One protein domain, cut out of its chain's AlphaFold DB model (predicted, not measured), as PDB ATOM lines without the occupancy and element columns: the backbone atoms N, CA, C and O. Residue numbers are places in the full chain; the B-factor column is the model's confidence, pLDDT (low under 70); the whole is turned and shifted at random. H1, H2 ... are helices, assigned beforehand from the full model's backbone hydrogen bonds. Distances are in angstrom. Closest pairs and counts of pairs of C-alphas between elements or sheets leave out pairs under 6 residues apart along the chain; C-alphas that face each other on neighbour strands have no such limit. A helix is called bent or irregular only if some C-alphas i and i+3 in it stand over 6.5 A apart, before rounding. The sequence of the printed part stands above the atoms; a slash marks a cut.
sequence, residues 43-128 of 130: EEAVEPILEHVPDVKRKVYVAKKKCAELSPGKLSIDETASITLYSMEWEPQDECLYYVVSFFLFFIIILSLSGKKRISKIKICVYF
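This is residues 43 to 128 of the 130 residues of the protein "Hypothetical protein" of Rotaria socialis (UniProt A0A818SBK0). What shape do these atoms make? Helices H2 and H3 cross each other at one end of a loose, elongated model, and the long helix H4 runs from the end of H3 to the other end, where residues 112 to 118 stick out. The irregular H1 lies near the middle, beside the start of H2, and after H4 the tail folds back with the little H5 toward H1. What is it built of? The printed part has 86 residues with five named helices, in the order H1, H2, H3, H4, H5, and no named strand: it is all helix. How large is it? It is loose, with a radius of gyration of the C-alphas of 14.9 A, and spans 48 by 27 by 18 A.

Where do the first helices lie? H1 is residues 43 to 49, from C-alpha 43 at (-4.673, 38.309, 39.041); it is irregular, with C-alphas 45 and 48 7.2 A apart. H2 is residues 56 to 69, 19.9 A long, and H3 is residues 77 to 87, 15.2 A long. Where do the others lie? H4 is residues 97 to 113, 23.8 A long, from C-alpha 97 at (-6.220, 51.582, 34.560). H5 is residues 123 to 126, ending at C-alpha 126 at (-10.154, 41.959, 23.883).

What does H1 touch? H1 and H2 form a helical hairpin, at a shallow tilt of 32 degrees and opposite ways; H2 touches H1 with residues 56 to 60 alone, and the closest C-alphas, of Val 46 and Val 56, are 7.0 A apart. H1 and H5 only just touch, with 3 pairs of C-alphas within 8 A, the closest being Pro 48 and Cys 125 at 5.8 A. How do H3 and H4 stand? H2 and H3 touch at a steep tilt of 61 degrees, opposite ways, with the C-alphas of Lys 64 and Ala 81 closest at 5.1 A. H4 touches H3 with residues 97 to 98 alone, about perpendicular at 77 degrees, the closest C-alphas being Tyr 86 and Leu 97 at 5.8 A. H4 and H5 are apart. What do the backbones show? In H2, H3 and H4 every O i to N i+4 pair is within hydrogen-bond range; in H1 0 of 3 are, beside 2 of 4 O i to N i+3 pairs, and H5 is too short for an O i to N i+4 pair.

How far does it reach? The two C-alphas farthest apart, of Ser 71 and Lys 116, are 47.6 A apart. Is it continuous? The printed part has no cut, and the four links between helices are short. Where is confidence low? The mean pLDDT of the printed part is 73.1, and residues 70 to 73 and 106 to 128 are under 70.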
ATOM      1  N   GLU A  43      -6.049  38.533  39.480       84.50
ATOM      2  CA  GLU A  43      -4.673  38.309  39.041       84.50
ATOM      3  C   GLU A  43      -4.591  37.771  37.609       84.50
ATOM      4  O   GLU A  43      -3.739  38.218  36.842       84.50
ATOM      5  N   GLU A  44      -5.490  36.854  37.250       83.31
ATOM      6  CA  GLU A  44      -5.599  36.300  35.899       83.31
ATOM      7  C   GLU A  44      -6.146  37.360  34.928       83.31
ATOM      8  O   GLU A  44      -5.625  37.529  33.828       83.31
ATOM      9  N   ALA A  45      -7.122  38.161  35.377       82.62
ATOM     10  CA  ALA A  45      -7.703  39.280  34.624       82.62
ATOM     11  C   ALA A  45      -6.674  40.318  34.162       82.62
ATOM     12  O   ALA A  45      -6.803  40.882  33.073       82.62
ATOM     13  N   VAL A  46      -5.645  40.575  34.974       83.31
ATOM     14  CA  VAL A  46      -4.646  41.605  34.665       83.31
ATOM     15  C   VAL A  46      -3.461  41.101  33.851       83.31
ATOM     16  O   VAL A  46      -2.712  41.932  33.342       83.31
ATOM     17  N   GLU A  47      -3.278  39.788  33.684       84.19
ATOM     18  CA  GLU A  47      -2.171  39.232  32.895       84.19
ATOM     19  C   GLU A  47      -2.010  39.847  31.498       84.19
ATOM     20  O   GLU A  47      -0.903  40.303  31.194       84.19
ATOM     21  N   PRO A  48      -3.061  39.954  30.660       78.75
ATOM     22  CA  PRO A  48      -2.923  40.536  29.323       78.75
ATOM     23  C   PRO A  48      -2.620  42.041  29.338       78.75
ATOM     24  O   PRO A  48      -2.234  42.608  28.316       78.75
ATOM     25  N   ILE A  49      -2.801  42.702  30.482       78.19
ATOM     26  CA  ILE A  49      -2.624  44.148  30.649       78.19
ATOM     27  C   ILE A  49      -1.213  44.465  31.149       78.19
ATOM     28  O   ILE A  49      -0.742  45.583  30.953       78.19
ATOM     29  N   LEU A  50      -0.499  43.488  31.719       81.12
ATOM     30  CA  LEU A  50       0.865  43.663  32.235       81.12
ATOM     31  C   LEU A  50       1.836  44.225  31.203       81.12
ATOM     32  O   LEU A  50       2.734  44.979  31.566       81.12
ATOM     33  N   GLU A  51       1.658  43.870  29.929       79.69
ATOM     34  CA  GLU A  51       2.498  44.379  28.840       79.69
ATOM     35  C   GLU A  51       2.403  45.905  28.682       79.69
ATOM     36  O   GLU A  51       3.330  46.525  28.171       79.69
ATOM     37  N   HIS A  52       1.297  46.508  29.123       76.88
ATOM     38  CA  HIS A  52       1.006  47.932  28.946       76.88
ATOM     39  C   HIS A  52       0.984  48.695  30.270       76.88
ATOM     40  O   HIS A  52       1.257  49.889  30.288       76.88
ATOM     41  N   VAL A  53       0.689  48.008  31.376       80.12
ATOM     42  CA  VAL A  53       0.709  48.560  32.734       80.12
ATOM     43  C   VAL A  53       1.566  47.646  33.609       80.12
ATOM     44  O   VAL A  53       1.035  46.756  34.280       80.12
ATOM     45  N   PRO A  54       2.898  47.829  33.617       77.88
ATOM     46  CA  PRO A  54       3.812  46.914  34.302       77.88
ATOM     47  C   PRO A  54       3.554  46.844  35.816       77.88
ATOM     48  O   PRO A  54       3.721  45.793  36.436       77.88
ATOM     49  N   ASP A  55       3.058  47.933  36.407       83.75
ATOM     50  CA  ASP A  55       2.793  48.044  37.842       83.75
ATOM     51  C   ASP A  55       1.414  47.511  38.278       83.75
ATOM     52  O   ASP A  55       1.117  47.477  39.479       83.75
ATOM     53  N   VAL A  56       0.571  47.038  37.349       85.69
ATOM     54  CA  VAL A  56      -0.817  46.644  37.655       85.69
ATOM     55  C   VAL A  56      -0.892  45.520  38.689       85.69
ATOM     56  O   VAL A  56      -1.731  45.571  39.582       85.69
ATOM     57  N   LYS A  57       0.043  44.557  38.674       86.56
ATOM     58  CA  LYS A  57       0.115  43.478  39.680       86.56
ATOM     59  C   LYS A  57       0.294  44.016  41.100       86.56
ATOM     60  O   LYS A  57      -0.351  43.543  42.037       86.56
ATOM     61  N   ARG A  58       1.131  45.044  41.269       88.00
ATOM     62  CA  ARG A  58       1.321  45.698  42.570       88.00
ATOM     63  C   ARG A  58       0.047  46.424  42.992       88.00
ATOM     64  O   ARG A  58      -0.323  46.372  44.163       88.00
ATOM     65  N   LYS A  59      -0.643  47.067  42.050       87.56
ATOM     66  CA  LYS A  59      -1.912  47.762  42.317       87.56
ATOM     67  C   LYS A  59      -3.034  46.793  42.682       87.56
ATOM     68  O   LYS A  59      -3.753  47.076  43.631       87.56
ATOM     69  N   VAL A  60      -3.117  45.629  42.033       89.12
ATOM     70  CA  VAL A  60      -4.038  44.534  42.396       89.12
ATOM     71  C   VAL A  60      -3.832  44.118  43.847       89.12
ATOM     72  O   VAL A  60      -4.788  44.078  44.618       89.12
ATOM     73  N   TYR A  61      -2.580  43.895  44.256       89.12
ATOM     74  CA  TYR A  61      -2.268  43.545  45.641       89.12
ATOM     75  C   TYR A  61      -2.713  44.634  46.632       89.12
ATOM     76  O   TYR A  61      -3.342  44.340  47.649       89.12
ATOM     77  N   VAL A  62      -2.433  45.905  46.322       88.56
ATOM     78  CA  VAL A  62      -2.854  47.038  47.162       88.56
ATOM     79  C   VAL A  62      -4.380  47.148  47.221       88.56
ATOM     80  O   VAL A  62      -4.923  47.375  48.301       88.56
ATOM     81  N   ALA A  63      -5.076  46.964  46.100       87.56
ATOM     82  CA  ALA A  63      -6.533  46.985  46.037       87.56
ATOM     83  C   ALA A  63      -7.139  45.864  46.892       87.56
ATOM     84  O   ALA A  63      -7.966  46.145  47.754       87.56
ATOM     85  N   LYS A  64      -6.653  44.622  46.760       87.25
ATOM     86  CA  LYS A  64      -7.108  43.486  47.582       87.25
ATOM     87  C   LYS A  64      -6.865  43.715  49.066       87.25
ATOM     88  O   LYS A  64      -7.743  43.429  49.872       87.25
ATOM     89  N   LYS A  65      -5.712  44.279  49.438       87.25
ATOM     90  CA  LYS A  65      -5.420  44.616  50.834       87.25
ATOM     91  C   LYS A  65      -6.398  45.664  51.379       87.25
ATOM     92  O   LYS A  65      -6.964  45.455  52.446       87.25
ATOM     93  N   LYS A  66      -6.657  46.737  50.622       83.19
ATOM     94  CA  LYS A  66      -7.657  47.752  50.994       83.19
ATOM     95  C   LYS A  66      -9.056  47.145  51.147       83.19
ATOM     96  O   LYS A  66      -9.764  47.485  52.086       83.19
ATOM     97  N   CYS A  67      -9.442  46.224  50.265       82.81
ATOM     98  CA  CYS A  67     -10.729  45.529  50.342       82.81
ATOM     99  C   CYS A  67     -10.804  44.493  51.470       82.81
ATOM    100  O   CYS A  67     -11.890  44.210  51.947       82.81
ATOM    101  N   ALA A  68      -9.685  43.917  51.909       79.56
ATOM    102  CA  ALA A  68      -9.668  43.039  53.078       79.56
ATOM    103  C   ALA A  68      -9.841  43.829  54.387       79.56
ATOM    104  O   ALA A  68     -10.421  43.325  55.345       79.56
ATOM    105  N   GLU A  69      -9.347  45.070  54.424       76.62
ATOM    106  CA  GLU A  69      -9.507  45.991  55.557       76.62
ATOM    107  C   GLU A  69     -10.922  46.594  55.616       76.62
ATOM    108  O   GLU A  69     -11.475  46.804  56.698       76.62
ATOM    109  N   LEU A  70     -11.536  46.843  54.457       66.50
ATOM    110  CA  LEU A  70     -12.912  47.315  54.330       66.50
ATOM    111  C   LEU A  70     -13.854  46.110  54.270       66.50
ATOM    112  O   LEU A  70     -13.996  45.514  53.211       66.50
ATOM    113  N   SER A  71     -14.486  45.757  55.399       59.62
ATOM    114  CA  SER A  71     -15.413  44.616  55.524       59.62
ATOM    115  C   SER A  71     -16.189  44.350  54.225       59.62
ATOM    116  O   SER A  71     -16.964  45.220  53.809       59.62
ATOM    117  N   PRO A  72     -16.010  43.182  53.579       60.38
ATOM    118  CA  PRO A  72     -16.663  42.910  52.313       60.38
ATOM    119  C   PRO A  72     -18.174  42.933  52.540       60.38
ATOM    120  O   PRO A  72     -18.691  42.320  53.475       60.38
ATOM    121  N   GLY A  73     -18.873  43.720  51.727       66.44
ATOM    122  CA  GLY A  73     -20.329  43.725  51.696       66.44
ATOM    123  C   GLY A  73     -20.862  42.435  51.063       66.44
ATOM    124  O   GLY A  73     -20.397  41.334  51.327       66.44
ATOM    125  N   LYS A  74     -21.847  42.563  50.172       76.62
ATOM    126  CA  LYS A  74     -22.428  41.426  49.433       76.62
ATOM    127  C   LYS A  74     -21.527  40.895  48.297       76.62
ATOM    128  O   LYS A  74     -21.862  39.884  47.690       76.62
ATOM    129  N   LEU A  75     -20.436  41.595  47.985       76.81
ATOM    130  CA  LEU A  75     -19.532  41.305  46.868       76.81
ATOM    131  C   LEU A  75     -18.334  40.477  47.334       76.81
ATOM    132  O   LEU A  75     -17.856  40.635  48.460       76.81
ATOM    133  N   SER A  76     -17.819  39.637  46.440       81.19
ATOM    134  CA  SER A  76     -16.552  38.943  46.648       81.19
ATOM    135  C   SER A  76     -15.397  39.946  46.777       81.19
ATOM    136  O   SER A  76     -15.451  41.073  46.271       81.19
ATOM    137  N   ILE A  77     -14.320  39.527  47.443       83.00
ATOM    138  CA  ILE A  77     -13.104  40.337  47.604       83.00
ATOM    139  C   ILE A  77     -12.525  40.699  46.235       83.00
ATOM    140  O   ILE A  77     -12.128  41.842  46.041       83.00
ATOM    141  N   ASP A  78     -12.529  39.769  45.278       81.88
ATOM    142  CA  ASP A  78     -11.993  40.020  43.937       81.88
ATOM    143  C   ASP A  78     -12.871  40.990  43.129       81.88
ATOM    144  O   ASP A  78     -12.346  41.839  42.411       81.88
ATOM    145  N   GLU A  79     -14.197  40.945  43.304       82.25
ATOM    146  CA  GLU A  79     -15.133  41.892  42.673       82.25
ATOM    147  C   GLU A  79     -14.990  43.300  43.262       82.25
ATOM    148  O   GLU A  79     -14.984  44.302  42.553       82.25
ATOM    149  N   THR A  80     -14.836  43.393  44.580       85.12
ATOM    150  CA  THR A  80     -14.626  44.685  45.240       85.12
ATOM    151  C   THR A  80     -13.245  45.245  44.893       85.12
ATOM    152  O   THR A  80     -13.096  46.446  44.650       85.12
ATOM    153  N   ALA A  81     -12.232  44.378  44.820       86.31
ATOM    154  CA  ALA A  81     -10.878  44.751  44.441       86.31
ATOM    155  C   ALA A  81     -10.800  45.209  42.985       86.31
ATOM    156  O   ALA A  81     -10.068  46.156  42.721       86.31
ATOM    157  N   SER A  82     -11.568  44.625  42.060       85.12
ATOM    158  CA  SER A  82     -11.590  45.068  40.661       85.12
ATOM    159  C   SER A  82     -12.176  46.478  40.516       85.12
ATOM    160  O   SER A  82     -11.579  47.330  39.859       85.12
ATOM    161  N   ILE A  83     -13.275  46.775  41.217       84.31
ATOM    162  CA  ILE A  83     -13.882  48.117  41.246       84.31
ATOM    163  C   ILE A  83     -12.924  49.127  41.888       84.31
ATOM    164  O   ILE A  83     -12.721  50.231  41.374       84.31
ATOM    165  N   THR A  84     -12.305  48.733  43.004       85.75
ATOM    166  CA  THR A  84     -11.337  49.569  43.724       85.75
ATOM    167  C   THR A  84     -10.118  49.847  42.861       85.75
ATOM    168  O   THR A  84      -9.644  50.974  42.827       85.75
ATOM    169  N   LEU A  85      -9.625  48.844  42.140       87.00
ATOM    170  CA  LEU A  85      -8.495  48.961  41.233       87.00
ATOM    171  C   LEU A  85      -8.804  49.908  40.064       87.00
ATOM    172  O   LEU A  85      -7.953  50.715  39.713       87.00
ATOM    173  N   TYR A  86     -10.011  49.844  39.496       83.94
ATOM    174  CA  TYR A  86     -10.441  50.753  38.427       83.94
ATOM    175  C   TYR A  86     -10.559  52.208  38.901       83.94
ATOM    176  O   TYR A  86     -10.223  53.131  38.166       83.94
ATOM    177  N   SER A  87     -11.024  52.401  40.136       82.69
ATOM    178  CA  SER A  87     -11.229  53.729  40.733       82.69
ATOM    179  C   SER A  87      -9.982  54.284  41.425       82.69
ATOM    180  O   SER A  87      -9.971  55.432  41.859       82.69
ATOM    181  N   MET A  88      -8.943  53.465  41.602       82.38
ATOM    182  CA  MET A  88      -7.719  53.886  42.261       82.38
ATOM    183  C   MET A  88      -6.901  54.724  41.288       82.38
ATOM    184  O   MET A  88      -6.475  54.249  40.240       82.38
ATOM    185  N   GLU A  89      -6.625  55.959  41.679       82.56
ATOM    186  CA  GLU A  89      -5.669  56.803  40.981       82.56
ATOM    187  C   GLU A  89      -4.255  56.511  41.491       82.56
ATOM    188  O   GLU A  89      -4.025  56.300  42.690       82.56
ATOM    189  N   TRP A  90      -3.291  56.476  40.577       83.88
ATOM    190  CA  TRP A  90      -1.880  56.417  40.918       83.88
ATOM    191  C   TRP A  90      -1.025  57.229  39.955       83.88
ATOM    192  O   TRP A  90      -1.431  57.554  38.847       83.88
ATOM    193  N   GLU A  91       0.184  57.555  40.398       79.06
ATOM    194  CA  GLU A  91       1.178  58.198  39.550       79.06
ATOM    195  C   GLU A  91       2.075  57.144  38.885       79.06
ATOM    196  O   GLU A  91       2.453  56.174  39.560       79.06
ATOM    197  N   PRO A  92       2.430  57.329  37.601       81.00
ATOM    198  CA  PRO A  92       1.967  58.391  36.691       81.00
ATOM    199  C   PRO A  92       0.520  58.169  36.201       81.00
ATOM    200  O   PRO A  92       0.098  57.032  35.996       81.00
ATOM    201  N   GLN A  93      -0.241  59.255  35.992       74.56
ATOM    202  CA  GLN A  93      -1.669  59.179  35.620       74.56
ATOM    203  C   GLN A  93      -1.917  58.447  34.291       74.56
ATOM    204  O   GLN A  93      -2.955  57.809  34.125       74.56
ATOM    205  N   ASP A  94      -0.945  58.485  33.380       73.44
ATOM    206  CA  ASP A  94      -1.008  57.822  32.073       73.44
ATOM    207  C   ASP A  94      -0.970  56.285  32.177       73.44
ATOM    208  O   ASP A  94      -1.324  55.584  31.231       73.44
ATOM    209  N   GLU A  95      -0.589  55.752  33.340       75.75
ATOM    210  CA  GLU A  95      -0.567  54.317  33.641       75.75
ATOM    211  C   GLU A  95      -1.756  53.880  34.508       75.75
ATOM    212  O   GLU A  95      -1.862  52.707  34.877       75.75
ATOM    213  N   CYS A  96      -2.662  54.799  34.855       80.19
ATOM    214  CA  CYS A  96      -3.901  54.457  35.545       80.19
ATOM    215  C   CYS A  96      -4.767  53.555  34.667       80.19
ATOM    216  O   CYS A  96      -4.958  53.810  33.475       80.19
ATOM    217  N   LEU A  97      -5.382  52.542  35.282       80.62
ATOM    218  CA  LEU A  97      -6.220  51.582  34.560       80.62
ATOM    219  C   LEU A  97      -7.355  52.258  33.783       80.62
ATOM    220  O   LEU A  97      -7.614  51.874  32.647       80.62
ATOM    221  N   TYR A  98      -7.980  53.298  34.340       78.25
ATOM    222  CA  TYR A  98      -9.010  54.075  33.646       78.25
ATOM    223  C   TYR A  98      -8.521  54.664  32.311       78.25
ATOM    224  O   TYR A  98      -9.198  54.530  31.288       78.25
ATOM    225  N   TYR A  99      -7.335  55.281  32.298       77.88
ATOM    226  CA  TYR A  99      -6.763  55.886  31.093       77.88
ATOM    227  C   TYR A  99      -6.354  54.831  30.078       77.88
ATOM    228  O   TYR A  99      -6.670  54.951  28.895       77.88
ATOM    229  N   VAL A 100      -5.710  53.764  30.546       76.75
ATOM    230  CA  VAL A 100      -5.203  52.700  29.682       76.75
ATOM    231  C   VAL A 100      -6.352  51.933  29.032       76.75
ATOM    232  O   VAL A 100      -6.362  51.771  27.815       76.75
ATOM    233  N   VAL A 101      -7.368  51.529  29.801       77.00
ATOM    234  CA  VAL A 101      -8.561  50.852  29.264       77.00
ATOM    235  C   VAL A 101      -9.294  51.755  28.275       77.00
ATOM    236  O   VAL A 101      -9.651  51.303  27.187       77.00
ATOM    237  N   SER A 102      -9.458  53.042  28.596       76.62
ATOM    238  CA  SER A 102     -10.072  54.009  27.679       76.62
ATOM    239  C   SER A 102      -9.274  54.129  26.379       76.62
ATOM    240  O   SER A 102      -9.845  54.044  25.292       76.62
ATOM    241  N   PHE A 103      -7.948  54.250  26.466       75.12
ATOM    242  CA  PHE A 103      -7.064  54.318  25.306       75.12
ATOM    243  C   PHE A 103      -7.148  53.055  24.445       75.12
ATOM    244  O   PHE A 103      -7.274  53.149  23.223       75.12
ATOM    245  N   PHE A 104      -7.151  51.872  25.062       74.19
ATOM    246  CA  PHE A 104      -7.328  50.605  24.356       74.19
ATOM    247  C   PHE A 104      -8.667  50.508  23.642       74.19
ATOM    248  O   PHE A 104      -8.708  50.098  22.482       74.19
ATOM    249  N   LEU A 105      -9.757  50.898  24.303       70.44
ATOM    250  CA  LEU A 105     -11.084  50.912  23.697       70.44
ATOM    251  C   LEU A 105     -11.123  51.865  22.500       70.44
ATOM    252  O   LEU A 105     -11.561  51.463  21.421       70.44
ATOM    253  N   PHE A 106     -10.580  53.078  22.634       69.88
ATOM    254  CA  PHE A 106     -10.444  54.011  21.514       69.88
ATOM    255  C   PHE A 106      -9.597  53.428  20.383       69.88
ATOM    256  O   PHE A 106      -9.993  53.499  19.220       69.88
ATOM    257  N   PHE A 107      -8.468  52.796  20.694       68.94
ATOM    258  CA  PHE A 107      -7.601  52.179  19.696       68.94
ATOM    259  C   PHE A 107      -8.310  51.043  18.946       68.94
ATOM    260  O   PHE A 107      -8.253  50.984  17.718       68.94
ATOM    261  N   ILE A 108      -9.052  50.183  19.650       67.06
ATOM    262  CA  ILE A 108      -9.860  49.115  19.047       67.06
ATOM    263  C   ILE A 108     -10.963  49.704  18.161       67.06
ATOM    264  O   ILE A 108     -11.161  49.222  17.045       67.06
ATOM    265  N   ILE A 109     -11.652  50.757  18.609       65.12
ATOM    266  CA  ILE A 109     -12.686  51.444  17.826       65.12
ATOM    267  C   ILE A 109     -12.077  52.048  16.557       65.12
ATOM    268  O   ILE A 109     -12.587  51.802  15.466       65.12
ATOM    269  N   ILE A 110     -10.952  52.761  16.655       65.12
ATOM    270  CA  ILE A 110     -10.254  53.349  15.504       65.12
ATOM    271  C   ILE A 110      -9.765  52.266  14.538       65.12
ATOM    272  O   ILE A 110      -9.911  52.422  13.324       65.12
ATOM    273  N   LEU A 111      -9.232  51.146  15.036       64.06
ATOM    274  CA  LEU A 111      -8.839  50.007  14.201       64.06
ATOM    275  C   LEU A 111     -10.042  49.346  13.513       64.06
ATOM    276  O   LEU A 111      -9.948  48.992  12.335       64.06
ATOM    277  N   SER A 112     -11.166  49.218  14.220       58.00
ATOM    278  CA  SER A 112     -12.427  48.680  13.697       58.00
ATOM    279  C   SER A 112     -13.025  49.596  12.620       58.00
ATOM    280  O   SER A 112     -13.433  49.126  11.558       58.00
ATOM    281  N   LEU A 113     -12.972  50.917  12.827       57.06
ATOM    282  CA  LEU A 113     -13.372  51.928  11.841       57.06
ATOM    283  C   LEU A 113     -12.408  51.995  10.647       57.06
ATOM    284  O   LEU A 113     -12.847  52.216   9.521       57.06
ATOM    285  N   SER A 114     -11.114  51.747  10.865       59.59
ATOM    286  CA  SER A 114     -10.081  51.773   9.819       59.59
ATOM    287  C   SER A 114     -10.060  50.521   8.932       59.59
ATOM    288  O   SER A 114      -9.244  50.445   8.012       59.59
ATOM    289  N   GLY A 115     -10.911  49.516   9.187       54.50
ATOM    290  CA  GLY A 115     -11.104  48.354   8.308       54.50
ATOM    291  C   GLY A 115      -9.855  47.490   8.061       54.50
ATOM    292  O   GLY A 115      -9.854  46.627   7.179       54.50
ATOM    293  N   LYS A 116      -8.765  47.692   8.813       53.34
ATOM    294  CA  LYS A 116      -7.509  46.961   8.616       53.34
ATOM    295  C   LYS A 116      -7.604  45.584   9.272       53.34
ATOM    296  O   LYS A 116      -7.485  45.440  10.485       53.34
ATOM    297  N   LYS A 117      -7.754  44.553   8.430       49.56
ATOM    298  CA  LYS A 117      -7.674  43.105   8.725       49.56
ATOM    299  C   LYS A 117      -6.307  42.670   9.302       49.56
ATOM    300  O   LYS A 117      -5.619  41.837   8.723       49.56
ATOM    301  N   ARG A 118      -5.883  43.200  10.450       46.47
ATOM    302  CA  ARG A 118      -4.771  42.642  11.245       46.47
ATOM    303  C   ARG A 118      -5.245  42.334  12.666       46.47
ATOM    304  O   ARG A 118      -4.718  42.843  13.642       46.47
ATOM    305  N   ILE A 119      -6.264  41.477  12.763       49.94
ATOM    306  CA  ILE A 119      -6.975  41.131  14.009       49.94
ATOM    307  C   ILE A 119      -6.601  39.710  14.491       49.94
ATOM    308  O   ILE A 119      -7.414  39.016  15.088       49.94
ATOM    309  N   SER A 120      -5.381  39.224  14.226       46.53
ATOM    310  CA  SER A 120      -4.944  37.915  14.765       46.53
ATOM    311  C   SER A 120      -4.168  38.003  16.076       46.53
ATOM    312  O   SER A 120      -4.223  37.054  16.841       46.53
ATOM    313  N   LYS A 121      -3.491  39.121  16.376       44.91
ATOM    314  CA  LYS A 121      -2.761  39.275  17.653       44.91
ATOM    315  C   LYS A 121      -3.554  40.016  18.739       44.91
ATOM    316  O   LYS A 121      -3.407  39.705  19.907       44.91
ATOM    317  N   ILE A 122      -4.468  40.911  18.355       47.22
ATOM    318  CA  ILE A 122      -5.296  41.705  19.291       47.22
ATOM    319  C   ILE A 122      -6.506  40.921  19.835       47.22
ATOM    320  O   ILE A 122      -7.073  41.293  20.858       47.22
ATOM    321  N   LYS A 123      -6.875  39.791  19.212       41.50
ATOM    322  CA  LYS A 123      -7.951  38.922  19.721       41.50
ATOM    323  C   LYS A 123      -7.683  38.393  21.132       41.50
ATOM    324  O   LYS A 123      -8.631  38.038  21.801       41.50
ATOM    325  N   ILE A 124      -6.449  38.362  21.618       44.91
ATOM    326  CA  ILE A 124      -6.191  37.885  22.983       44.91
ATOM    327  C   ILE A 124      -6.483  38.969  24.034       44.91
ATOM    328  O   ILE A 124      -7.080  38.658  25.056       44.91
ATOM    329  N   CYS A 125      -6.194  40.245  23.756       39.28
ATOM    330  CA  CYS A 125      -6.432  41.320  24.730       39.28
ATOM    331  C   CYS A 125      -7.916  41.690  24.886       39.28
ATOM    332  O   CYS A 125      -8.339  42.063  25.974       39.28
ATOM    333  N   VAL A 126      -8.724  41.580  23.824       44.47
ATOM    334  CA  VAL A 126     -10.154  41.959  23.883       44.47
ATOM    335  C   VAL A 126     -11.024  40.866  24.507       44.47
ATOM    336  O   VAL A 126     -12.041  41.170  25.115       44.47
ATOM    337  N   TYR A 127     -10.631  39.596  24.390       44.84
ATOM    338  CA  TYR A 127     -11.422  38.471  24.908       44.84
ATOM    339  C   TYR A 127     -11.381  38.332  26.439       44.84
ATOM    340  O   TYR A 127     -12.112  37.497  26.964       44.84
ATOM    341  N   PHE A 128     -10.537  39.107  27.128       39.47
ATOM    342  CA  PHE A 128     -10.325  38.993  28.575       39.47
ATOM    343  C   PHE A 128     -10.964  40.117  29.404       39.47
ATOM    344  O   PHE A 128     -11.091  39.970  30.614       39.47
TER     345      PHE A 128